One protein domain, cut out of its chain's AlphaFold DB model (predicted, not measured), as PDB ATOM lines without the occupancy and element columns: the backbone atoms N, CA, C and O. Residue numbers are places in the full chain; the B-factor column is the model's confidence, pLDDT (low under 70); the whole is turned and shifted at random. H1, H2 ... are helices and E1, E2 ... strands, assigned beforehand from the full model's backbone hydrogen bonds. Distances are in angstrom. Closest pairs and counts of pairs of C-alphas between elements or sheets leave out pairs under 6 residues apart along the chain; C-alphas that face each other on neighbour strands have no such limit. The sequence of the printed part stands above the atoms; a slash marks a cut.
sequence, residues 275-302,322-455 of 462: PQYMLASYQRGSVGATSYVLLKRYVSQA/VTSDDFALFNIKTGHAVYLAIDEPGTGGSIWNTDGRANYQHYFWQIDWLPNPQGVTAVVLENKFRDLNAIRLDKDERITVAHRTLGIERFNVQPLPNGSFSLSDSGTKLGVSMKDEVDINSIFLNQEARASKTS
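This is residues 275 to 302 and 322 to 455 of the 462 residues of an uncharacterized protein of Rhodanobacter sp. TND4FH1 (UniProt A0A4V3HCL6). The core is a strongly twisted sheet of four strands, E5 to E8; the hairpin of E9 and E10 covers part of one of its faces, and on that same side helix H2 crosses at the E8 edge, its residues 449 to 455 sticking out. A second twisted sheet of four, E1 to E4, stands on the other side from the hairpin and meets the core sheet loosely, with E2 near E5 and E4 near E6, while the short helix H1 grazes the core sheet. The printed part has 162 residues, with two named helices and ten named strands in the order E1, H1, E2 to E10, H2; the class is mixed, helices and strands, with under half of the residues in named elements. The three sheets, E1 E2 E3 E4, E5 E6 E7 E8 and E9 E10, are antiparallel. The whole is compact, with a radius of gyration of the C-alphas of 15.8 A and spans of 48 by 42 by 33 A.

Find C-alpha 277 at (-19.508, 18.282, -30.515), where E1 begins and runs to residue 279. H1 follows at residues 287 to 290, and E2 runs from 292 to 297 over 15.8 A. After the cut, look for E3 at residues 327 to 331, 13.3 A long, and E4 at 337 to 340. Find C-alpha 367 at (-15.678, 34.054, -36.809); there E5 begins, and it ends at 370. Next come E6, residues 377 to 382, 15.2 A; E7, 387 to 392, 16.0 A; and E8, 397 to 403, 17.4 A. E9 is residues 410 to 415, 17.0 A, and E10 is 421 to 426, 16.6 A. H2 runs from residue 440 over 23.3 A to C-alpha 455 at (-40.584, 49.633, -24.891).

Begin with the sheet E1 E2 E3 E4, only just strongly twisted, with C-alphas up to 4.1 A off its best plane. Look at N 278 and O 296, 2.9 A, between E1 and E2; N 295 and O 328, 2.8 A, between E2 and E3; and N 329 and O 338, 2.8 A, in the hairpin E3 and E4. Toward the next sheet, the closest C-alphas of E4 and E6 are those of Leu 340 and Glu 382, 7.6 A apart. H1 only grazes that sheet with residues 287 to 290; the closest C-alphas of H1 and E5 are those of Thr 290 and Leu 370, 6.5 A apart. E5 E6 E7 E8 is a meander, each strand the antiparallel neighbour of the one before. Check N 368 and O 379, 2.9 A, for E5 and E6; N 380 and O 389, 2.9 A, for E6 and E7; and N 390 and O 399, 2.9 A, for E7 and E8. With E9 E10 it forms a sandwich, two sheets face to face, 9.4 A centre to centre where they face each other. In the hairpin E9 and E10, N 412 and O 424 are 2.8 A apart. H2 is on one face of E5 E6 E7 E8, giving two layers, helix and sheet, at a height over the sheet of 9.4 A. It lies over E8 and runs across the strands, at 80 degrees to E8 on the local plane; their closest C-alphas are those of Ile 399 and Phe 444, 7.4 A apart. Every O i to N i+4 pair in H2 is within hydrogen-bond range; H1 is too short for such a pair.

The two C-alphas farthest apart are those of Thr 354 and Ser 455, at 51.6 A. Residues 303 to 321 are not printed, and C-alphas 302 and 322 are 21.7 A apart across that cut, which falls in the link E2 to E3. The links E4 to E5 and E10 to H2 are long; in the second, residues 438 to 439 pair antiparallel with residues 422 to 423 of E10. The mean pLDDT of the printed part is 82.1, and the model's confidence is under 70 at residues 299 to 302, 322 to 325, 344 to 348, 426 to 437 and 452 to 455.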
ATOM      1  N   PRO A 275     -22.286  16.648 -25.893       81.75
ATOM      2  CA  PRO A 275     -22.561  15.534 -26.793       81.75
ATOM      3  C   PRO A 275     -22.691  16.020 -28.235       81.75
ATOM      4  O   PRO A 275     -23.252  17.083 -28.470       81.75
ATOM      5  N   GLN A 276     -22.222  15.228 -29.200       83.12
ATOM      6  CA  GLN A 276     -22.254  15.575 -30.627       83.12
ATOM      7  C   GLN A 276     -21.325  16.716 -31.060       83.12
ATOM      8  O   GLN A 276     -21.303  17.043 -32.244       83.12
ATOM      9  N   TYR A 277     -20.502  17.270 -30.167       87.56
ATOM     10  CA  TYR A 277     -19.508  18.282 -30.515       87.56
ATOM     11  C   TYR A 277     -18.084  17.756 -30.369       87.56
ATOM     12  O   TYR A 277     -17.763  16.977 -29.476       87.56
ATOM     13  N   MET A 278     -17.215  18.222 -31.259       89.81
ATOM     14  CA  MET A 278     -15.771  18.027 -31.202       89.81
ATOM     15  C   MET A 278     -15.066  19.373 -31.335       89.81
ATOM     16  O   MET A 278     -15.617  20.322 -31.893       89.81
ATOM     17  N   LEU A 279     -13.830  19.460 -30.853       93.00
ATOM     18  CA  LEU A 279     -13.020  20.663 -31.020       93.00
ATOM     19  C   LEU A 279     -12.766  20.943 -32.510       93.00
ATOM     20  O   LEU A 279     -12.366  20.045 -33.254       93.00
ATOM     21  N   ALA A 280     -12.982  22.185 -32.947       91.25
ATOM     22  CA  ALA A 280     -12.616  22.595 -34.295       91.25
ATOM     23  C   ALA A 280     -11.084  22.636 -34.443       91.25
ATOM     24  O   ALA A 280     -10.365  23.045 -33.532       91.25
ATOM     25  N   SER A 281     -10.574  22.212 -35.601       87.50
ATOM     26  CA  SER A 281      -9.129  22.097 -35.848       87.50
ATOM     27  C   SER A 281      -8.388  23.434 -35.848       87.50
ATOM     28  O   SER A 281      -7.190  23.454 -35.585       87.50
ATOM     29  N   TYR A 282      -9.086  24.533 -36.137       90.06
ATOM     30  CA  TYR A 282      -8.521  25.875 -36.141       90.06
ATOM     31  C   TYR A 282      -9.347  26.797 -35.251       90.06
ATOM     32  O   TYR A 282     -10.573  26.704 -35.218       90.06
ATOM     33  N   GLN A 283      -8.663  27.696 -34.555       93.88
ATOM     34  CA  GLN A 283      -9.250  28.647 -33.619       93.88
ATOM     35  C   GLN A 283      -8.798  30.038 -34.045       93.88
ATOM     36  O   GLN A 283      -7.597  30.264 -34.183       93.88
ATOM     37  N   ARG A 284      -9.746  30.928 -34.353       92.75
ATOM     38  CA  ARG A 284      -9.413  32.278 -34.824       92.75
ATOM     39  C   ARG A 284      -9.176  33.242 -33.668       92.75
ATOM     40  O   ARG A 284      -8.224  34.017 -33.745       92.75
ATOM     41  N   GLY A 285     -10.046  33.175 -32.659       92.75
ATOM     42  CA  GLY A 285      -9.957  33.981 -31.451       92.75
ATOM     43  C   GLY A 285      -8.990  33.391 -30.431       92.75
ATOM     44  O   GLY A 285      -8.696  32.194 -30.452       92.75
ATOM     45  N   SER A 286      -8.518  34.251 -29.527       91.75
ATOM     46  CA  SER A 286      -7.499  33.895 -28.539       91.75
ATOM     47  C   SER A 286      -8.069  32.973 -27.466       91.75
ATOM     48  O   SER A 286      -8.790  33.418 -26.563       91.75
ATOM     49  N   VAL A 287      -7.740  31.683 -27.529       95.25
ATOM     50  CA  VAL A 287      -8.246  30.694 -26.561       95.25
ATOM     51  C   VAL A 287      -7.689  30.980 -25.167       95.25
ATOM     52  O   VAL A 287      -8.434  30.957 -24.188       95.25
ATOM     53  N   GLY A 288      -6.400  31.319 -25.062       93.81
ATOM     54  CA  GLY A 288      -5.755  31.585 -23.770       93.81
ATOM     55  C   GLY A 288      -6.255  32.861 -23.081       93.81
ATOM     56  O   GLY A 288      -6.314  32.931 -21.847       93.81
ATOM     57  N   ALA A 289      -6.656  33.872 -23.857       92.69
ATOM     58  CA  ALA A 289      -7.189  35.116 -23.309       92.69
ATOM     59  C   ALA A 289      -8.681  35.009 -22.951       92.69
ATOM     60  O   ALA A 289      -9.113  35.578 -21.951       92.69
ATOM     61  N   THR A 290      -9.465  34.257 -23.731       95.19
ATOM     62  CA  THR A 290     -10.932  34.219 -23.595       95.19
ATOM     63  C   THR A 290     -11.465  32.990 -22.867       95.19
ATOM     64  O   THR A 290     -12.589  33.018 -22.374       95.19
ATOM     65  N   SER A 291     -10.681  31.911 -22.782       95.38
ATOM     66  CA  SER A 291     -11.130  30.576 -22.358       95.38
ATOM     67  C   SER A 291     -12.236  29.962 -23.228       95.38
ATOM     68  O   SER A 291     -12.800  28.935 -22.853       95.38
ATOM     69  N   TYR A 292     -12.557  30.555 -24.379       97.06
ATOM     70  CA  TYR A 292     -13.512  29.993 -25.326       97.06
ATOM     71  C   TYR A 292     -12.787  29.242 -26.433       97.06
ATOM     72  O   TYR A 292     -11.810  29.733 -26.999       97.06
ATOM     73  N   VAL A 293     -13.312  28.067 -26.765       96.94
ATOM     74  CA  VAL A 293     -12.930  27.296 -27.945       96.94
ATOM     75  C   VAL A 293     -14.119  27.157 -28.880       96.94
ATOM     76  O   VAL A 293     -15.257  26.998 -28.443       96.94
ATOM     77  N   LEU A 294     -13.854  27.159 -30.178       95.94
ATOM     78  CA  LEU A 294     -14.829  26.808 -31.192       95.94
ATOM     79  C   LEU A 294     -14.953  25.287 -31.286       95.94
ATOM     80  O   LEU A 294     -13.980  24.568 -31.541       95.94
ATOM     81  N   LEU A 295     -16.177  24.811 -31.123       93.69
ATOM     82  CA  LEU A 295     -16.592  23.440 -31.345       93.69
ATOM     83  C   LEU A 295     -17.328  23.321 -32.675       93.69
ATOM     84  O   LEU A 295     -18.019  24.244 -33.103       93.69
ATOM     85  N   LYS A 296     -17.219  22.145 -33.285       88.38
ATOM     86  CA  LYS A 296     -17.959  21.732 -34.473       88.38
ATOM     87  C   LYS A 296     -18.830  20.528 -34.132       88.38
ATOM     88  O   LYS A 296     -18.347  19.564 -33.535       88.38
ATOM     89  N   ARG A 297     -20.094  20.560 -34.541       85.44
ATOM     90  CA  ARG A 297     -21.021  19.439 -34.412       85.44
ATOM     91  C   ARG A 297     -20.668  18.346 -35.418       85.44
ATOM     92  O   ARG A 297     -20.379  18.627 -36.583       85.44
ATOM     93  N   TYR A 298     -20.708  17.087 -34.999       73.75
ATOM     94  CA  TYR A 298     -20.681  15.959 -35.920       73.75
ATOM     95  C   TYR A 298     -22.104  15.453 -36.145       73.75
ATOM     96  O   TYR A 298     -22.738  14.904 -35.252       73.75
ATOM     97  N   VAL A 299     -22.606  15.622 -37.366       62.16
ATOM     98  CA  VAL A 299     -23.888  15.033 -37.764       62.16
ATOM     99  C   VAL A 299     -23.665  13.548 -38.025       62.16
ATOM    100  O   VAL A 299     -22.855  13.169 -38.882       62.16
ATOM    101  N   SER A 300     -24.361  12.693 -37.280       54.59
ATOM    102  CA  SER A 300     -24.287  11.245 -37.488       54.59
ATOM    103  C   SER A 300     -24.820  10.861 -38.882       54.59
ATOM    104  O   SER A 300     -25.669  11.543 -39.456       54.59
ATOM    105  N   GLN A 301     -24.359   9.741 -39.457       46.12
ATOM    106  CA  GLN A 301     -24.917   9.242 -40.730       46.12
ATOM    107  C   GLN A 301     -26.433   8.969 -40.650       46.12
ATOM    108  O   GLN A 301     -27.105   9.036 -41.676       46.12
ATOM    109  N   ALA A 302     -26.956   8.694 -39.450       43.94
ATOM    110  CA  ALA A 302     -28.381   8.509 -39.193       43.94
ATOM    111  C   ALA A 302     -29.167   9.831 -39.298       43.94
ATOM    112  O   ALA A 302     -30.173   9.876 -39.998       43.94
ATOM    113  N   VAL A 322     -31.747  30.388 -34.873       42.59
ATOM    114  CA  VAL A 322     -30.569  29.750 -35.486       42.59
ATOM    115  C   VAL A 322     -31.050  28.484 -36.207       42.59
ATOM    116  O   VAL A 322     -31.776  27.686 -35.623       42.59
ATOM    117  N   THR A 323     -30.740  28.328 -37.498       47.97
ATOM    118  CA  THR A 323     -31.157  27.159 -38.310       47.97
ATOM    119  C   THR A 323     -30.021  26.174 -38.605       47.97
ATOM    120  O   THR A 323     -30.229  25.226 -39.357       47.97
ATOM    121  N   SER A 324     -28.842  26.372 -38.017       55.78
ATOM    122  CA  SER A 324     -27.694  25.469 -38.142       55.78
ATOM    123  C   SER A 324     -26.833  25.547 -36.880       55.78
ATOM    124  O   SER A 324     -25.920  26.359 -36.817       55.78
ATOM    125  N   ASP A 325     -27.104  24.723 -35.865       63.31
ATOM    126  CA  ASP A 325     -26.294  24.645 -34.632       63.31
ATOM    127  C   ASP A 325     -24.982  23.861 -34.851       63.31
ATOM    128  O   ASP A 325     -24.526  23.097 -33.999       63.31
ATOM    129  N   ASP A 326     -24.366  23.989 -36.026       79.00
ATOM    130  CA  ASP A 326     -23.207  23.179 -36.411       79.00
ATOM    131  C   ASP A 326     -21.911  23.650 -35.748       79.00
ATOM    132  O   ASP A 326     -20.918  22.920 -35.737       79.00
ATOM    133  N   PHE A 327     -21.932  24.835 -35.136       89.62
ATOM    134  CA  PHE A 327     -20.826  25.388 -34.372       89.62
ATOM    135  C   PHE A 327     -21.290  25.924 -33.019       89.62
ATOM    136  O   PHE A 327     -22.430  26.351 -32.852       89.62
ATOM    137  N   ALA A 328     -20.384  25.916 -32.048       93.25
ATOM    138  CA  ALA A 328     -20.606  26.537 -30.749       93.25
ATOM    139  C   ALA A 328     -19.295  27.090 -30.190       93.25
ATOM    140  O   ALA A 328     -18.249  26.463 -30.345       93.25
ATOM    141  N   LEU A 329     -19.342  28.230 -29.510       96.38
ATOM    142  CA  LEU A 329     -18.255  28.679 -28.644       96.38
ATOM    143  C   LEU A 329     -18.470  28.100 -27.251       96.38
ATOM    144  O   LEU A 329     -19.511  28.315 -26.642       96.38
ATOM    145  N   PHE A 330     -17.487  27.363 -26.756       95.94
ATOM    146  CA  PHE A 330     -17.546  26.659 -25.483       95.94
ATOM    147  C   PHE A 330     -16.484  27.186 -24.531       95.94
ATOM    148  O   PHE A 330     -15.297  27.190 -24.857       95.94
ATOM    149  N   ASN A 331     -16.904  27.610 -23.346       96.31
ATOM    150  CA  ASN A 331     -15.998  28.048 -22.303       96.31
ATOM    151  C   ASN A 331     -15.401  26.833 -21.582       96.31
ATOM    152  O   ASN A 331     -16.100  26.105 -20.878       96.31
ATOM    153  N   ILE A 332     -14.091  26.638 -21.705       94.31
ATOM    154  CA  ILE A 332     -13.396  25.466 -21.150       94.31
ATOM    155  C   ILE A 332     -13.287  25.487 -19.621       94.31
ATOM    156  O   ILE A 332     -12.956  24.467 -19.023       94.31
ATOM    157  N   LYS A 333     -13.558  26.633 -18.982       91.31
ATOM    158  CA  LYS A 333     -13.510  26.798 -17.524       91.31
ATOM    159  C   LYS A 333     -14.887  26.655 -16.882       91.31
ATOM    160  O   LYS A 333     -14.985  26.116 -15.785       91.31
ATOM    161  N   THR A 334     -15.939  27.157 -17.533       92.12
ATOM    162  CA  THR A 334     -17.303  27.180 -16.970       92.12
ATOM    163  C   THR A 334     -18.225  26.119 -17.564       92.12
ATOM    164  O   THR A 334     -19.245  25.797 -16.961       92.12
ATOM    165  N   GLY A 335     -17.894  25.573 -18.736       90.50
ATOM    166  CA  GLY A 335     -18.756  24.659 -19.483       90.50
ATOM    167  C   GLY A 335     -19.936  25.332 -20.193       90.50
ATOM    168  O   GLY A 335     -20.781  24.633 -20.748       90.50
ATOM    169  N   HIS A 336     -20.020  26.666 -20.173       93.06
ATOM    170  CA  HIS A 336     -21.056  27.418 -20.885       93.06
ATOM    171  C   HIS A 336     -20.820  27.372 -22.401       93.06
ATOM    172  O   HIS A 336     -19.675  27.417 -22.855       93.06
ATOM    173  N   ALA A 337     -21.898  27.239 -23.175       91.25
ATOM    174  CA  ALA A 337     -21.851  27.068 -24.622       91.25
ATOM    175  C   ALA A 337     -22.797  28.051 -25.321       91.25
ATOM    176  O   ALA A 337     -23.979  28.114 -24.988       91.25
ATOM    177  N   VAL A 338     -22.281  28.743 -26.334       92.12
ATOM    178  CA  VAL A 338     -23.023  29.680 -27.183       92.12
ATOM    179  C   VAL A 338     -23.070  29.132 -28.603       92.12
ATOM    180  O   VAL A 338     -22.037  29.016 -29.262       92.12
ATOM    181  N   TYR A 339     -24.262  28.785 -29.082       89.88
ATOM    182  CA  TYR A 339     -24.458  28.163 -30.395       89.88
ATOM    183  C   TYR A 339     -24.467  29.190 -31.529       89.88
ATOM    184  O   TYR A 339     -25.007  30.292 -31.396       89.88
ATOM    185  N   LEU A 340     -23.863  28.814 -32.655       88.12
ATOM    186  CA  LEU A 340     -23.594  29.696 -33.785       88.12
ATOM    187  C   LEU A 340     -24.162  29.128 -35.079       88.12
ATOM    188  O   LEU A 340     -24.026  27.939 -35.356       88.12
ATOM    189  N   ALA A 341     -24.699  30.020 -35.903       83.69
ATOM    190  CA  ALA A 341     -25.297  29.747 -37.201       83.69
ATOM    191  C   ALA A 341     -24.300  29.964 -38.355       83.69
ATOM    192  O   ALA A 341     -24.610  30.664 -39.322       83.69
ATOM    193  N   ILE A 342     -23.088  29.413 -38.233       82.44
ATOM    194  CA  ILE A 342     -22.067  29.491 -39.289       82.44
ATOM    195  C   ILE A 342     -22.414  28.470 -40.369       82.44
ATOM    196  O   ILE A 342     -22.541  27.280 -40.079       82.44
ATOM    197  N   ASP A 343     -22.545  28.915 -41.616       70.19
ATOM    198  CA  ASP A 343     -22.909  28.019 -42.709       70.19
ATOM    199  C   ASP A 343     -21.792  27.024 -43.059       70.19
ATOM    200  O   ASP A 343     -20.595  27.319 -43.015       70.19
ATOM    201  N   GLU A 344     -22.210  25.840 -43.515       56.50
ATOM    202  CA  GLU A 344     -21.330  24.708 -43.816       56.50
ATOM    203  C   GLU A 344     -20.374  24.809 -45.032       56.50
ATOM    204  O   GLU A 344     -19.467  23.959 -45.082       56.50
ATOM    205  N   PRO A 345     -20.491  25.704 -46.045       50.72
ATOM    206  CA  PRO A 345     -19.606  25.584 -47.199       50.72
ATOM    207  C   PRO A 345     -18.163  25.880 -46.778       50.72
ATOM    208  O   PRO A 345     -17.821  27.014 -46.495       50.72
ATOM    209  N   GLY A 346     -17.312  24.849 -46.751       52.41
ATOM    210  CA  GLY A 346     -15.882  24.978 -46.444       52.41
ATOM    211  C   GLY A 346     -15.431  24.447 -45.080       52.41
ATOM    212  O   GLY A 346     -14.295  24.699 -44.693       52.41
ATOM    213  N   THR A 347     -16.250  23.679 -44.348       55.19
ATOM    214  CA  THR A 347     -15.852  23.144 -43.022       55.19
ATOM    215  C   THR A 347     -14.827  21.998 -43.041       55.19
ATOM    216  O   THR A 347     -14.516  21.433 -41.985       55.19
ATOM    217  N   GLY A 348     -14.316  21.634 -44.219       56.66
ATOM    218  CA  GLY A 348     -13.210  20.703 -44.410       56.66
ATOM    219  C   GLY A 348     -12.245  21.249 -45.459       56.66
ATOM    220  O   GLY A 348     -12.677  21.724 -46.506       56.66
ATOM    221  N   GLY A 349     -10.944  21.190 -45.176       70.25
ATOM    222  CA  GLY A 349      -9.898  21.656 -46.086       70.25
ATOM    223  C   GLY A 349      -8.966  22.687 -45.456       70.25
ATOM    224  O   GLY A 349      -8.896  22.835 -44.240       70.25
ATOM    225  N   SER A 350      -8.203  23.363 -46.309       83.25
ATOM    226  CA  SER A 350      -7.231  24.380 -45.909       83.25
ATOM    227  C   SER A 350      -7.920  25.717 -45.610       83.25
ATOM    228  O   SER A 350      -8.815  26.142 -46.348       83.25
ATOM    229  N   ILE A 351      -7.448  26.418 -44.570       89.06
ATOM    230  CA  ILE A 351      -7.823  27.818 -44.295       89.06
ATOM    231  C   ILE A 351      -7.268  28.781 -45.361       89.06
ATOM    232  O   ILE A 351      -7.657  29.942 -45.422       89.06
ATOM    233  N   TRP A 352      -6.379  28.301 -46.227       88.81
ATOM    234  CA  TRP A 352      -5.793  29.032 -47.345       88.81
ATOM    235  C   TRP A 352      -6.187  28.392 -48.676       88.81
ATOM    236  O   TRP A 352      -6.213  27.165 -48.799       88.81
ATOM    237  N   ASN A 353      -6.434  29.219 -49.684       86.50
ATOM    238  CA  ASN A 353      -6.534  28.791 -51.073       86.50
ATOM    239  C   ASN A 353      -5.154  28.364 -51.607       86.50
ATOM    240  O   ASN A 353      -4.114  28.655 -51.013       86.50
ATOM    241  N   THR A 354      -5.131  27.698 -52.763       85.38
ATOM    242  CA  THR A 354      -3.884  27.257 -53.416       85.38
ATOM    243  C   THR A 354      -2.976  28.411 -53.849       85.38
ATOM    244  O   THR A 354      -1.777  28.210 -54.005       85.38
ATOM    245  N   ASP A 355      -3.525  29.617 -54.010       86.19
ATOM    246  CA  ASP A 355      -2.791  30.852 -54.306       86.19
ATOM    247  C   ASP A 355      -2.241  31.555 -53.045       86.19
ATOM    248  O   ASP A 355      -1.678  32.646 -53.138       86.19
ATOM    249  N   GLY A 356      -2.418  30.953 -51.862       84.12
ATOM    250  CA  GLY A 356      -1.968  31.485 -50.576       84.12
ATOM    251  C   GLY A 356      -2.877  32.557 -49.969       84.12
ATOM    252  O   GLY A 356      -2.576  33.052 -48.883       84.12
ATOM    253  N   ARG A 357      -3.990  32.924 -50.620       87.62
ATOM    254  CA  ARG A 357      -4.979  33.855 -50.050       87.62
ATOM    255  C   ARG A 357      -5.871  33.154 -49.031       87.62
ATOM    256  O   ARG A 357      -6.070  31.943 -49.098       87.62
ATOM    257  N   ALA A 358      -6.437  33.920 -48.099       88.94
ATOM    258  CA  ALA A 358      -7.410  33.401 -47.140       88.94
ATOM    259  C   ALA A 358      -8.609  32.772 -47.868       88.94
ATOM    260  O   ALA A 358      -9.194  33.374 -48.772       88.94
ATOM    261  N   ASN A 359      -8.973  31.556 -47.469       89.19
ATOM    262  CA  ASN A 359     -10.184  30.898 -47.930       89.19
ATOM    263  C   ASN A 359     -11.366  31.379 -47.080       89.19
ATOM    264  O   ASN A 359     -11.740  30.708 -46.124       89.19
ATOM    265  N   TYR A 360     -11.963  32.527 -47.414       87.81
ATOM    266  CA  TYR A 360     -13.049  33.129 -46.621       87.81
ATOM    267  C   TYR A 360     -14.315  32.265 -46.489       87.81
ATOM    268  O   TYR A 360     -15.177  32.570 -45.675       87.81
ATOM    269  N   GLN A 361     -14.434  31.174 -47.253       84.69
ATOM    270  CA  GLN A 361     -15.497  30.189 -47.048       84.69
ATOM    271  C   GLN A 361     -15.213  29.278 -45.843       84.69
ATOM    272  O   GLN A 361     -16.130  28.765 -45.222       84.69
ATOM    273  N   HIS A 362     -13.960  29.082 -45.440       89.25
ATOM    274  CA  HIS A 362     -13.650  28.265 -44.271       89.25
ATOM    275  C   HIS A 362     -14.124  28.950 -42.974       89.25
ATOM    276  O   HIS A 362     -13.848  30.133 -42.778       89.25
ATOM    277  N   TYR A 363     -14.763  28.202 -42.057       90.50
ATOM    278  CA  TYR A 363     -15.345  28.735 -40.804       90.50
ATOM    279  C   TYR A 363     -14.375  29.622 -40.015       90.50
ATOM    280  O   TYR A 363     -14.773  30.619 -39.431       90.50
ATOM    281  N   PHE A 364     -13.086  29.279 -40.045       91.69
ATOM    282  CA  PHE A 364     -12.001  30.027 -39.411       91.69
ATOM    283  C   PHE A 364     -11.983  31.526 -39.759       91.69
ATOM    284  O   PHE A 364     -11.591  32.335 -38.932       91.69
ATOM    285  N   TRP A 365     -12.404  31.905 -40.968       91.56
ATOM    286  CA  TRP A 365     -12.458  33.306 -41.402       91.56
ATOM    287  C   TRP A 365     -13.840  33.946 -41.253       91.56
ATOM    288  O   TRP A 365     -14.009  35.120 -41.572       91.56
ATOM    289  N   GLN A 366     -14.824  33.175 -40.799       92.12
ATOM    290  CA  GLN A 366     -16.199  33.620 -40.590       92.12
ATOM    291  C   GLN A 366     -16.475  33.997 -39.135       92.12
ATOM    292  O   GLN A 366     -17.559  34.481 -38.832       92.12
ATOM    293  N   ILE A 367     -15.521  33.783 -38.232       94.06
ATOM    294  CA  ILE A 367     -15.678  34.054 -36.809       94.06
ATOM    295  C   ILE A 367     -14.377  34.580 -36.218       94.06
ATOM    296  O   ILE A 367     -13.306  34.107 -36.578       94.06
ATOM    297  N   ASP A 368     -14.480  35.518 -35.286       94.44
ATOM    298  CA  ASP A 368     -13.408  35.916 -34.377       94.44
ATOM    299  C   ASP A 368     -14.004  36.161 -32.981       94.44
ATOM    300  O   ASP A 368     -15.195  36.449 -32.857       94.44
ATOM    301  N   TRP A 369     -13.221  36.023 -31.916       94.94
ATOM    302  CA  TRP A 369     -13.669  36.355 -30.562       94.94
ATOM    303  C   TRP A 369     -12.503  36.837 -29.710       94.94
ATOM    304  O   TRP A 369     -11.423  36.244 -29.695       94.94
ATOM    305  N   LEU A 370     -12.728  37.942 -29.006       92.06
ATOM    306  CA  LEU A 370     -11.682  38.643 -28.275       92.06
ATOM    307  C   LEU A 370     -12.166  39.018 -26.870       92.06
ATOM    308  O   LEU A 370     -13.373  39.208 -26.654       92.06
ATOM    309  N   PRO A 371     -11.241  39.149 -25.902       91.50
ATOM    310  CA  PRO A 371     -11.544  39.814 -24.647       91.50
ATOM    311  C   PRO A 371     -12.057  41.230 -24.914       91.50
ATOM    312  O   PRO A 371     -11.598  41.910 -25.828       91.50
ATOM    313  N   ASN A 372     -13.006  41.673 -24.099       90.56
ATOM    314  CA  ASN A 372     -13.490  43.046 -24.095       90.56
ATOM    315  C   ASN A 372     -13.849  43.426 -22.642       90.56
ATOM    316  O   ASN A 372     -14.279  42.552 -21.880       90.56
ATOM    317  N   PRO A 373     -13.663  44.697 -22.222       89.94
ATOM    318  CA  PRO A 373     -13.991  45.178 -20.880       89.94
ATOM    319  C   PRO A 373     -15.393  44.814 -20.378       89.94
ATOM    320  O   PRO A 373     -15.614  44.764 -19.170       89.94
ATOM    321  N   GLN A 374     -16.345  44.586 -21.284       88.94
ATOM    322  CA  GLN A 374     -17.729  44.243 -20.962       88.94
ATOM    323  C   GLN A 374     -18.035  42.738 -20.986       88.94
ATOM    324  O   GLN A 374     -19.199  42.379 -20.820       88.94
ATOM    325  N   GLY A 375     -17.025  41.888 -21.184       91.38
ATOM    326  CA  GLY A 375     -17.171  40.447 -21.391       91.38
ATOM    327  C   GLY A 375     -16.575  40.009 -22.728       91.38
ATOM    328  O   GLY A 375     -16.358  40.824 -23.621       91.38
ATOM    329  N   VAL A 376     -16.284  38.717 -22.888       95.06
ATOM    330  CA  VAL A 376     -15.773  38.199 -24.169       95.06
ATOM    331  C   VAL A 376     -16.834  38.402 -25.243       95.06
ATOM    332  O   VAL A 376     -17.986  38.009 -25.067       95.06
ATOM    333  N   THR A 377     -16.438  38.998 -26.364       95.94
ATOM    334  CA  THR A 377     -17.345  39.240 -27.487       95.94
ATOM    335  C   THR A 377     -16.880  38.469 -28.710       95.94
ATOM    336  O   THR A 377     -15.726  38.583 -29.124       95.94
ATOM    337  N   ALA A 378     -17.791  37.695 -29.292       96.44
ATOM    338  CA  ALA A 378     -17.604  37.070 -30.588       96.44
ATOM    339  C   ALA A 378     -18.193  37.941 -31.695       96.44
ATOM    340  O   ALA A 378     -19.222  38.590 -31.511       96.44
ATOM    341  N   VAL A 379     -17.554  37.913 -32.855       95.25
ATOM    342  CA  VAL A 379     -18.036  38.475 -34.111       95.25
ATOM    343  C   VAL A 379     -18.127  37.332 -35.107       95.25
ATOM    344  O   VAL A 379     -17.164  36.589 -35.286       95.25
ATOM    345  N   VAL A 380     -19.285  37.164 -35.738       94.38
ATOM    346  CA  VAL A 380     -19.574  35.993 -36.564       94.38
ATOM    347  C   VAL A 380     -20.395  36.367 -37.795       94.38
ATOM    348  O   VAL A 380     -21.340  37.151 -37.713       94.38
ATOM    349  N   LEU A 381     -20.027  35.799 -38.944       91.19
ATOM    350  CA  LEU A 381     -20.854  35.777 -40.142       91.19
ATOM    351  C   LEU A 381     -21.834  34.610 -40.048       91.19
ATOM    352  O   LEU A 381     -21.436  33.452 -39.951       91.19
ATOM    353  N   GLU A 382     -23.117  34.933 -40.091       87.50
ATOM    354  CA  GLU A 382     -24.217  33.978 -40.027       87.50
ATOM    355  C   GLU A 382     -25.168  34.184 -41.218       87.50
ATOM    356  O   GLU A 382     -25.079  35.164 -41.974       87.50
ATOM    357  N   ASN A 383     -26.106  33.250 -41.388       84.19
ATOM    358  CA  ASN A 383     -27.201  33.358 -42.356       84.19
ATOM    359  C   ASN A 383     -26.718  33.559 -43.806       84.19
ATOM    360  O   ASN A 383     -27.093  34.494 -44.517       84.19
ATOM    361  N   LYS A 384     -25.868  32.650 -44.263       82.94
ATOM    362  CA  LYS A 384     -25.219  32.591 -45.578       82.94
ATOM    363  C   LYS A 384     -24.402  33.833 -45.868       82.94
ATOM    364  O   LYS A 384     -24.539  34.428 -46.940       82.94
ATOM    365  N   PHE A 385     -23.554  34.201 -44.910       86.88
ATOM    366  CA  PHE A 385     -22.705  35.392 -44.961       86.88
ATOM    367  C   PHE A 385     -23.494  36.709 -45.033       86.88
ATOM    368  O   PHE A 385     -22.940  37.726 -45.434       86.88
ATOM    369  N   ARG A 386     -24.796  36.729 -44.729       86.88
ATOM    370  CA  ARG A 386     -25.618  37.947 -44.871       86.88
ATOM    371  C   ARG A 386     -25.644  38.780 -43.609       86.88
ATOM    372  O   ARG A 386     -25.788  39.995 -43.725       86.88
ATOM    373  N   ASP A 387     -25.495  38.137 -42.459       89.19
ATOM    374  CA  ASP A 387     -25.572  38.779 -41.158       89.19
ATOM    375  C   ASP A 387     -24.191  38.777 -40.516       89.19
ATOM    376  O   ASP A 387     -23.589  37.725 -40.325       89.19
ATOM    377  N   LEU A 388     -23.689  39.962 -40.183       91.75
ATOM    378  CA  LEU A 388     -22.540  40.123 -39.303       91.75
ATOM    379  C   LEU A 388     -23.078  40.375 -37.904       91.75
ATOM    380  O   LEU A 388     -23.600  41.456 -37.620       91.75
ATOM    381  N   ASN A 389     -22.974  39.367 -37.049       92.94
ATOM    382  CA  ASN A 389     -23.484  39.403 -35.691       92.94
ATOM    383  C   ASN A 389     -22.344  39.597 -34.692       92.94
ATOM    384  O   ASN A 389     -21.242  39.086 -34.879       92.94
ATOM    385  N   ALA A 390     -22.632  40.327 -33.619       94.25
ATOM    386  CA  ALA A 390     -21.783  40.402 -32.443       94.25
ATOM    387  C   ALA A 390     -22.519  39.802 -31.248       94.25
ATOM    388  O   ALA A 390     -23.713  40.051 -31.063       94.25
ATOM    389  N   ILE A 391     -21.813  38.996 -30.460       94.50
ATOM    390  CA  ILE A 391     -22.386  38.218 -29.366       94.50
ATOM    391  C   ILE A 391     -21.538  38.421 -28.113       94.50
ATOM    392  O   ILE A 391     -20.370  38.034 -28.105       94.50
ATOM    393  N   ARG A 392     -22.110  38.992 -27.048       94.31
ATOM    394  CA  ARG A 392     -21.489  38.973 -25.714       94.31
ATOM    395  C   ARG A 392     -21.695  37.588 -25.118       94.31
ATOM    396  O   ARG A 392     -22.815  37.225 -24.760       94.31
ATOM    397  N   LEU A 393     -20.623  36.805 -25.059       94.94
ATOM    398  CA  LEU A 393     -20.689  35.378 -24.736       94.94
ATOM    399  C   LEU A 393     -21.058  35.121 -23.277       94.94
ATOM    400  O   LEU A 393     -21.654  34.108 -22.967       94.94
ATOM    401  N   ASP A 394     -20.730  36.035 -22.371       90.69
ATOM    402  CA  ASP A 394     -21.075  35.938 -20.951       90.69
ATOM    403  C   ASP A 394     -22.562  36.201 -20.661       90.69
ATOM    404  O   ASP A 394     -23.061  35.794 -19.612       90.69
ATOM    405  N   LYS A 395     -23.267  36.883 -21.572       90.38
ATOM    406  CA  LYS A 395     -24.674  37.293 -21.407       90.38
ATOM    407  C   LYS A 395     -25.627  36.647 -22.404       90.38
ATOM    408  O   LYS A 395     -26.821  36.930 -22.348       90.38
ATOM    409  N   ASP A 396     -25.106  35.855 -23.340       88.75
ATOM    410  CA  ASP A 396     -25.849  35.335 -24.492       88.75
ATOM    411  C   ASP A 396     -26.569  36.440 -25.298       88.75
ATOM    412  O   ASP A 396     -27.589  36.214 -25.950       88.75
ATOM    413  N   GLU A 397     -26.032  37.666 -25.272       90.56
ATOM    414  CA  GLU A 397     -26.631  38.830 -25.925       90.56
ATOM    415  C   GLU A 397     -26.113  38.952 -27.358       90.56
ATOM    416  O   GLU A 397     -24.922  39.183 -27.573       90.56
ATOM    417  N   ARG A 398     -27.010  38.829 -28.341       92.00
ATOM    418  CA  ARG A 398     -26.697  38.889 -29.775       92.00
ATOM    419  C   ARG A 398     -27.303  40.125 -30.424       92.00
ATOM    420  O   ARG A 398     -28.498  40.377 -30.295       92.00
ATOM    421  N   ILE A 399     -26.496  40.823 -31.216       91.00
ATOM    422  CA  ILE A 399     -26.942  41.917 -32.076       91.00
ATOM    423  C   ILE A 399     -26.486  41.698 -33.517       91.00
ATOM    424  O   ILE A 399     -25.373  41.236 -33.763       91.00
ATOM    425  N   THR A 400     -27.320  42.089 -34.479       90.62
ATOM    426  CA  THR A 400     -26.908  42.188 -35.885       90.62
ATOM    427  C   THR A 400     -26.285  43.552 -36.134       90.62
ATOM    428  O   THR A 400     -26.955  44.582 -36.039       90.62
ATOM    429  N   VAL A 401     -24.986  43.551 -36.425       89.12
ATOM    430  CA  VAL A 401     -24.177  44.749 -36.674       89.12
ATOM    431  C   VAL A 401     -24.348  45.222 -38.118       89.12
ATOM    432  O   VAL A 401     -24.503  46.418 -38.363       89.12
ATOM    433  N   ALA A 402     -24.393  44.290 -39.073       87.25
ATOM    434  CA  ALA A 402     -24.731  44.566 -40.467       87.25
ATOM    435  C   ALA A 402     -25.545  43.434 -41.091       87.25
ATOM    436  O   ALA A 402     -25.336  42.265 -40.781       87.25
ATOM    437  N   HIS A 403     -26.424  43.807 -42.022       88.62
ATOM    438  CA  HIS A 403     -27.162  42.889 -42.885       88.62
ATOM    439  C   HIS A 403     -26.929  43.252 -44.357       88.62
ATOM    440  O   HIS A 403     -27.073  44.419 -44.735       88.62
ATOM    441  N   ARG A 404     -26.620  42.263 -45.208       85.50
ATOM    442  CA  ARG A 404     -26.486  42.439 -46.664       85.50
ATOM    443  C   ARG A 404     -27.172  41.335 -47.449       85.50
ATOM    444  O   ARG A 404     -26.773  40.177 -47.402       85.50
ATOM    445  N   THR A 405     -28.100  41.722 -48.322       84.31
ATOM    446  CA  THR A 405     -28.802  40.798 -49.227       84.31
ATOM    447  C   THR A 405     -27.854  39.998 -50.127       84.31
ATOM    448  O   THR A 405     -28.104  38.825 -50.399       84.31
ATOM    449  N   LEU A 406     -26.763  40.627 -50.583       83.25
ATOM    450  CA  LEU A 406     -25.754  40.021 -51.466       83.25
ATOM    451  C   LEU A 406     -24.592  39.354 -50.712       83.25
ATOM    452  O   LEU A 406     -23.643  38.904 -51.349       83.25
ATOM    453  N   GLY A 407     -24.663  39.294 -49.382       83.94
ATOM    454  CA  GLY A 407     -23.609  38.749 -48.537       83.94
ATOM    455  C   GLY A 407     -22.493  39.744 -48.197       83.94
ATOM    456  O   GLY A 407     -22.358  40.826 -48.778       83.94
ATOM    457  N   ILE A 408     -21.705  39.342 -47.213       86.06
ATOM    458  CA  ILE A 408     -20.525  39.993 -46.662       86.06
ATOM    459  C   ILE A 408     -19.365  39.038 -46.929       86.06
ATOM    460  O   ILE A 408     -19.389  37.890 -46.504       86.06
ATOM    461  N   GLU A 409     -18.361  39.491 -47.673       82.94
ATOM    462  CA  GLU A 409     -17.257  38.613 -48.077       82.94
ATOM    463  C   GLU A 409     -16.340  38.264 -46.897       82.94
ATOM    464  O   GLU A 409     -15.874  37.135 -46.784       82.94
ATOM    465  N   ARG A 410     -16.082  39.250 -46.034       86.44
ATOM    466  CA  ARG A 410     -15.242  39.150 -44.837       86.44
ATOM    467  C   ARG A 410     -15.491  40.343 -43.918       86.44
ATOM    468  O   ARG A 410     -16.055  41.360 -44.339       86.44
ATOM    469  N   PHE A 411     -14.979  40.241 -42.703       89.06
ATOM    470  CA  PHE A 411     -14.868  41.335 -41.747       89.06
ATOM    471  C   PHE A 411     -13.449  41.397 -41.177       89.06
ATOM    472  O   PHE A 411     -12.677  40.447 -41.316       89.06
ATOM    473  N   ASN A 412     -13.110  42.518 -40.549       86.31
ATOM    474  CA  ASN A 412     -11.886  42.685 -39.782       86.31
ATOM    475  C   ASN A 412     -12.239  43.167 -38.381       86.31
ATOM    476  O   ASN A 412     -13.095  44.040 -38.216       86.31
ATOM    477  N   VAL A 413     -11.528  42.623 -37.401       86.44
ATOM    478  CA  VAL A 413     -11.556  43.082 -36.018       86.44
ATOM    479  C   VAL A 413     -10.197  43.677 -35.690       86.44
ATOM    480  O   VAL A 413      -9.174  43.054 -35.977       86.44
ATOM    481  N   GLN A 414     -10.182  44.870 -35.104       83.69
ATOM    482  CA  GLN A 414      -8.949  45.538 -34.707       83.69
ATOM    483  C   GLN A 414      -9.019  45.934 -33.223       83.69
ATOM    484  O   GLN A 414      -9.915  46.682 -32.832       83.69
ATOM    485  N   PRO A 415      -8.102  45.431 -32.375       81.50
ATOM    486  CA  PRO A 415      -8.044  45.811 -30.968       81.50
ATOM    487  C   PRO A 415      -7.843  47.319 -30.789       81.50
ATOM    488  O   PRO A 415      -7.072  47.945 -31.518       81.50
ATOM    489  N   LEU A 416      -8.502  47.893 -29.785       83.69
ATOM    490  CA  LEU A 416      -8.398  49.305 -29.426       83.69
ATOM    491  C   LEU A 416      -7.654  49.477 -28.087       83.69
ATOM    492  O   LEU A 416      -7.727  48.601 -27.222       83.69
ATOM    493  N   PRO A 417      -6.989  50.626 -27.841       80.69
ATOM    494  CA  PRO A 417      -6.263  50.873 -26.587       80.69
ATOM    495  C   PRO A 417      -7.126  50.823 -25.318       80.69
ATOM    496  O   PRO A 417      -6.605  50.645 -24.222       80.69
ATOM    497  N   ASN A 418      -8.444  50.988 -25.450       82.75
ATOM    498  CA  ASN A 418      -9.398  50.879 -24.343       82.75
ATOM    499  C   ASN A 418      -9.748  49.418 -23.981       82.75
ATOM    500  O   ASN A 418     -10.607  49.199 -23.130       82.75
ATOM    501  N   GLY A 419      -9.123  48.430 -24.634       82.06
ATOM    502  CA  GLY A 419      -9.391  47.000 -24.467       82.06
ATOM    503  C   GLY A 419     -10.605  46.489 -25.248       82.06
ATOM    504  O   GLY A 419     -10.844  45.287 -25.270       82.06
ATOM    505  N   SER A 420     -11.379  47.377 -25.878       87.88
ATOM    506  CA  SER A 420     -12.420  47.007 -26.838       87.88
ATOM    507  C   SER A 420     -11.789  46.672 -28.195       87.88
ATOM    508  O   SER A 420     -10.569  46.568 -28.338       87.88
ATOM    509  N   PHE A 421     -12.616  46.541 -29.222       84.88
ATOM    510  CA  PHE A 421     -12.170  46.429 -30.600       84.88
ATOM    511  C   PHE A 421     -13.130  47.148 -31.541       84.88
ATOM    512  O   PHE A 421     -14.318  47.327 -31.253       84.88
ATOM    513  N   SER A 422     -12.600  47.564 -32.680       85.94
ATOM    514  CA  SER A 422     -13.382  48.075 -33.788       85.94
ATOM    515  C   SER A 422     -13.748  46.952 -34.753       85.94
ATOM    516  O   SER A 422     -13.080  45.914 -34.838       85.94
ATOM    517  N   LEU A 423     -14.835  47.167 -35.486       86.25
ATOM    518  CA  LEU A 423     -15.321  46.246 -36.500       86.25
ATOM    519  C   LEU A 423     -15.453  46.970 -37.837       86.25
ATOM    520  O   LEU A 423     -16.034  48.052 -37.918       86.25
ATOM    521  N   SER A 424     -14.943  46.343 -38.892       81.38
ATOM    522  CA  SER A 424     -15.206  46.737 -40.275       81.38
ATOM    523  C   SER A 424     -15.606  45.517 -41.093       81.38
ATOM    524  O   SER A 424     -15.128  44.411 -40.854       81.38
ATOM    525  N   ASP A 425     -16.474  45.704 -42.078       78.00
ATOM    526  CA  ASP A 425     -16.749  44.696 -43.098       78.00
ATOM    527  C   ASP A 425     -16.102  45.109 -44.425       78.00
ATOM    528  O   ASP A 425     -15.811  46.285 -44.647       78.00
ATOM    529  N   SER A 426     -15.872  44.164 -45.339       68.12
ATOM    530  CA  SER A 426     -15.614  44.538 -46.730       68.12
ATOM    531  C   SER A 426     -16.821  44.237 -47.607       68.12
ATOM    532  O   SER A 426     -17.380  43.137 -47.587       68.12
ATOM    533  N   GLY A 427     -17.229  45.246 -48.384       54.12
ATOM    534  CA  GLY A 427     -18.144  45.118 -49.520       54.12
ATOM    535  C   GLY A 427     -17.781  43.951 -50.426       54.12
ATOM    536  O   GLY A 427     -16.607  43.743 -50.712       54.12
ATOM    537  N   THR A 428     -18.788  43.251 -50.949       41.16
ATOM    538  CA  THR A 428     -18.632  42.529 -52.217       41.16
ATOM    539  C   THR A 428     -18.256  43.526 -53.332       41.16
ATOM    540  O   THR A 428     -18.378  44.741 -53.148       41.16
ATOM    541  N   LYS A 429     -17.818  43.024 -54.501       39.16
ATOM    542  CA  LYS A 429     -17.345  43.731 -55.727       39.16
ATOM    543  C   LYS A 429     -18.117  44.985 -56.219       39.16
ATOM    544  O   LYS A 429     -17.716  45.563 -57.222       39.16
ATOM    545  N   LEU A 430     -19.197  45.410 -55.567       35.25
ATOM    546  CA  LEU A 430     -20.033  46.563 -55.925       35.25
ATOM    547  C   LEU A 430     -20.170  47.630 -54.816       35.25
ATOM    548  O   LEU A 430     -20.965  48.549 -54.962       35.25
ATOM    549  N   GLY A 431     -19.348  47.564 -53.761       41.59
ATOM    550  CA  GLY A 431     -18.892  48.749 -53.022       41.59
ATOM    551  C   GLY A 431     -19.912  49.482 -52.147       41.59
ATOM    552  O   GLY A 431     -20.464  50.489 -52.563       41.59
ATOM    553  N   VAL A 432     -20.012  49.081 -50.875       44.31
ATOM    554  CA  VAL A 432     -20.059  49.998 -49.719       44.31
ATOM    555  C   VAL A 432     -19.362  49.264 -48.562       44.31
ATOM    556  O   VAL A 432     -19.749  48.150 -48.225       44.31
ATOM    557  N   SER A 433     -18.286  49.821 -48.008       53.56
ATOM    558  CA  SER A 433     -17.675  49.352 -46.749       53.56
ATOM    559  C   SER A 433     -18.457  49.950 -45.580       53.56
ATOM    560  O   SER A 433     -18.991  51.052 -45.740       53.56
ATOM    561  N   MET A 434     -18.497  49.305 -44.407       54.38
ATOM    562  CA  MET A 434     -18.695  50.064 -43.163       54.38
ATOM    563  C   MET A 434     -17.724  51.248 -43.201       54.38
ATOM    564  O   MET A 434     -16.524  51.056 -43.402       54.38
ATOM    565  N   LYS A 435     -18.277  52.467 -43.200       51.62
ATOM    566  CA  LYS A 435     -17.544  53.671 -43.606       51.62
ATOM    567  C   LYS A 435     -16.493  54.112 -42.589       51.62
ATOM    568  O   LYS A 435     -15.603  54.841 -42.995       51.62
ATOM    569  N   ASP A 436     -16.551  53.621 -41.351       57.34
ATOM    570  CA  ASP A 436     -15.652  53.995 -40.261       57.34
ATOM    571  C   ASP A 436     -15.420  52.789 -39.328       57.34
ATOM    572  O   ASP A 436     -16.330  51.976 -39.143       57.34
ATOM    573  N   GLU A 437     -14.223  52.663 -38.738       63.75
ATOM    574  CA  GLU A 437     -13.989  51.802 -37.567       63.75
ATOM    575  C   GLU A 437     -14.945  52.234 -36.450       63.75
ATOM    576  O   GLU A 437     -14.839  53.349 -35.937       63.75
ATOM    577  N   VAL A 438     -15.876  51.365 -36.054       75.62
ATOM    578  CA  VAL A 438     -16.778  51.642 -34.930       75.62
ATOM    579  C   VAL A 438     -16.440  50.713 -33.775       75.62
ATOM    580  O   VAL A 438     -16.402  49.496 -33.952       75.62
ATOM    581  N   ASP A 439     -16.214  51.287 -32.591       87.19
ATOM    582  CA  ASP A 439     -16.034  50.538 -31.342       87.19
ATOM    583  C   ASP A 439     -17.282  49.691 -31.060       87.19
ATOM    584  O   ASP A 439     -18.397  50.218 -30.954       87.19
ATOM    585  N   ILE A 440     -17.091  48.381 -30.901       88.75
ATOM    586  CA  ILE A 440     -18.174  47.424 -30.688       88.75
ATOM    587  C   ILE A 440     -19.049  47.765 -29.472       88.75
ATOM    588  O   ILE A 440     -20.270  47.611 -29.525       88.75
ATOM    589  N   ASN A 441     -18.468  48.325 -28.407       89.75
ATOM    590  CA  ASN A 441     -19.212  48.702 -27.204       89.75
ATOM    591  C   ASN A 441     -20.192  49.848 -27.482       89.75
ATOM    592  O   ASN A 441     -21.300  49.870 -26.944       89.75
ATOM    593  N   SER A 442     -19.828  50.764 -28.382       87.38
ATOM    594  CA  SER A 442     -20.731  51.831 -28.824       87.38
ATOM    595  C   SER A 442     -21.914  51.275 -29.622       87.38
ATOM    596  O   SER A 442     -23.021  51.808 -29.538       87.38
ATOM    597  N   ILE A 443     -21.715  50.188 -30.376       85.94
ATOM    598  CA  ILE A 443     -22.786  49.535 -31.143       85.94
ATOM    599  C   ILE A 443     -23.812  48.898 -30.199       85.94
ATOM    600  O   ILE A 443     -25.010  49.137 -30.371       85.94
ATOM    601  N   PHE A 444     -23.361  48.159 -29.180       88.31
ATOM    602  CA  PHE A 444     -24.255  47.585 -28.167       88.31
ATOM    603  C   PHE A 444     -25.042  48.665 -27.416       88.31
ATOM    604  O   PHE A 444     -26.269  48.604 -27.379       88.31
ATOM    605  N   LEU A 445     -24.378  49.714 -26.917       87.38
ATOM    606  CA  LEU A 445     -25.054  50.817 -26.217       87.38
ATOM    607  C   LEU A 445     -26.142  51.478 -27.078       87.38
ATOM    608  O   LEU A 445     -27.233  51.794 -26.598       87.38
ATOM    609  N   ASN A 446     -25.876  51.662 -28.373       85.06
ATOM    610  CA  ASN A 446     -26.850  52.223 -29.305       85.06
ATOM    611  C   ASN A 446     -28.047  51.287 -29.548       85.06
ATOM    612  O   ASN A 446     -29.170  51.772 -29.718       85.06
ATOM    613  N   GLN A 447     -27.833  49.968 -29.575       82.38
ATOM    614  CA  GLN A 447     -28.908  48.973 -29.676       82.38
ATOM    615  C   GLN A 447     -29.770  48.949 -28.409       82.38
ATOM    616  O   GLN A 447     -30.992  49.073 -28.505       82.38
ATOM    617  N   GLU A 448     -29.147  48.892 -27.230       82.94
ATOM    618  CA  GLU A 448     -29.821  48.924 -25.926       82.94
ATOM    619  C   GLU A 448     -30.696  50.188 -25.783       82.94
ATOM    620  O   GLU A 448     -31.878  50.119 -25.425       82.94
ATOM    621  N   ALA A 449     -30.161  51.353 -26.167       78.25
ATOM    622  CA  ALA A 449     -30.897  52.616 -26.148       78.25
ATOM    623  C   ALA A 449     -32.095  52.635 -27.117       78.25
ATOM    624  O   ALA A 449     -33.116  53.270 -26.831       78.25
ATOM    625  N   ARG A 450     -32.000  51.958 -28.270       77.81
ATOM    626  CA  ARG A 450     -33.123  51.817 -29.213       77.81
ATOM    627  C   ARG A 450     -34.204  50.898 -28.653       77.81
ATOM    628  O   ARG A 450     -35.372  51.278 -28.691       77.81
ATOM    629  N   ALA A 451     -33.823  49.758 -28.079       73.88
ATOM    630  CA  ALA A 451     -34.759  48.818 -27.466       73.88
ATOM    631  C   ALA A 451     -35.562  49.468 -26.320       73.88
ATOM    632  O   ALA A 451     -36.786  49.339 -26.274       73.88
ATOM    633  N   SER A 452     -34.897  50.256 -25.463       68.75
ATOM    634  CA  SER A 452     -35.543  50.999 -24.368       68.75
ATOM    635  C   SER A 452     -36.542  52.064 -24.852       68.75
ATOM    636  O   SER A 452     -37.586  52.288 -24.233       68.75
ATOM    637  N   LYS A 453     -36.277  52.715 -25.993       67.38
ATOM    638  CA  LYS A 453     -37.222  53.680 -26.583       67.38
ATOM    639  C   LYS A 453     -38.476  52.995 -27.121       67.38
ATOM    640  O   LYS A 453     -39.569  53.517 -26.924       67.38
ATOM    641  N   THR A 454     -38.333  51.831 -27.754       62.16
ATOM    642  CA  THR A 454     -39.469  51.069 -28.296       62.16
ATOM    643  C   THR A 454     -40.351  50.473 -27.193       62.16
ATOM    644  O   THR A 454     -41.565  50.410 -27.372       62.16
ATOM    645  N   SER A 455     -39.787  50.104 -26.035       58.50
ATOM    646  CA  SER A 455     -40.584  49.633 -24.891       58.50
ATOM    647  C   SER A 455     -41.396  50.751 -24.228       58.50
ATOM    648  O   SER A 455     -42.512  50.510 -23.780       58.50
TER     649      SER A 455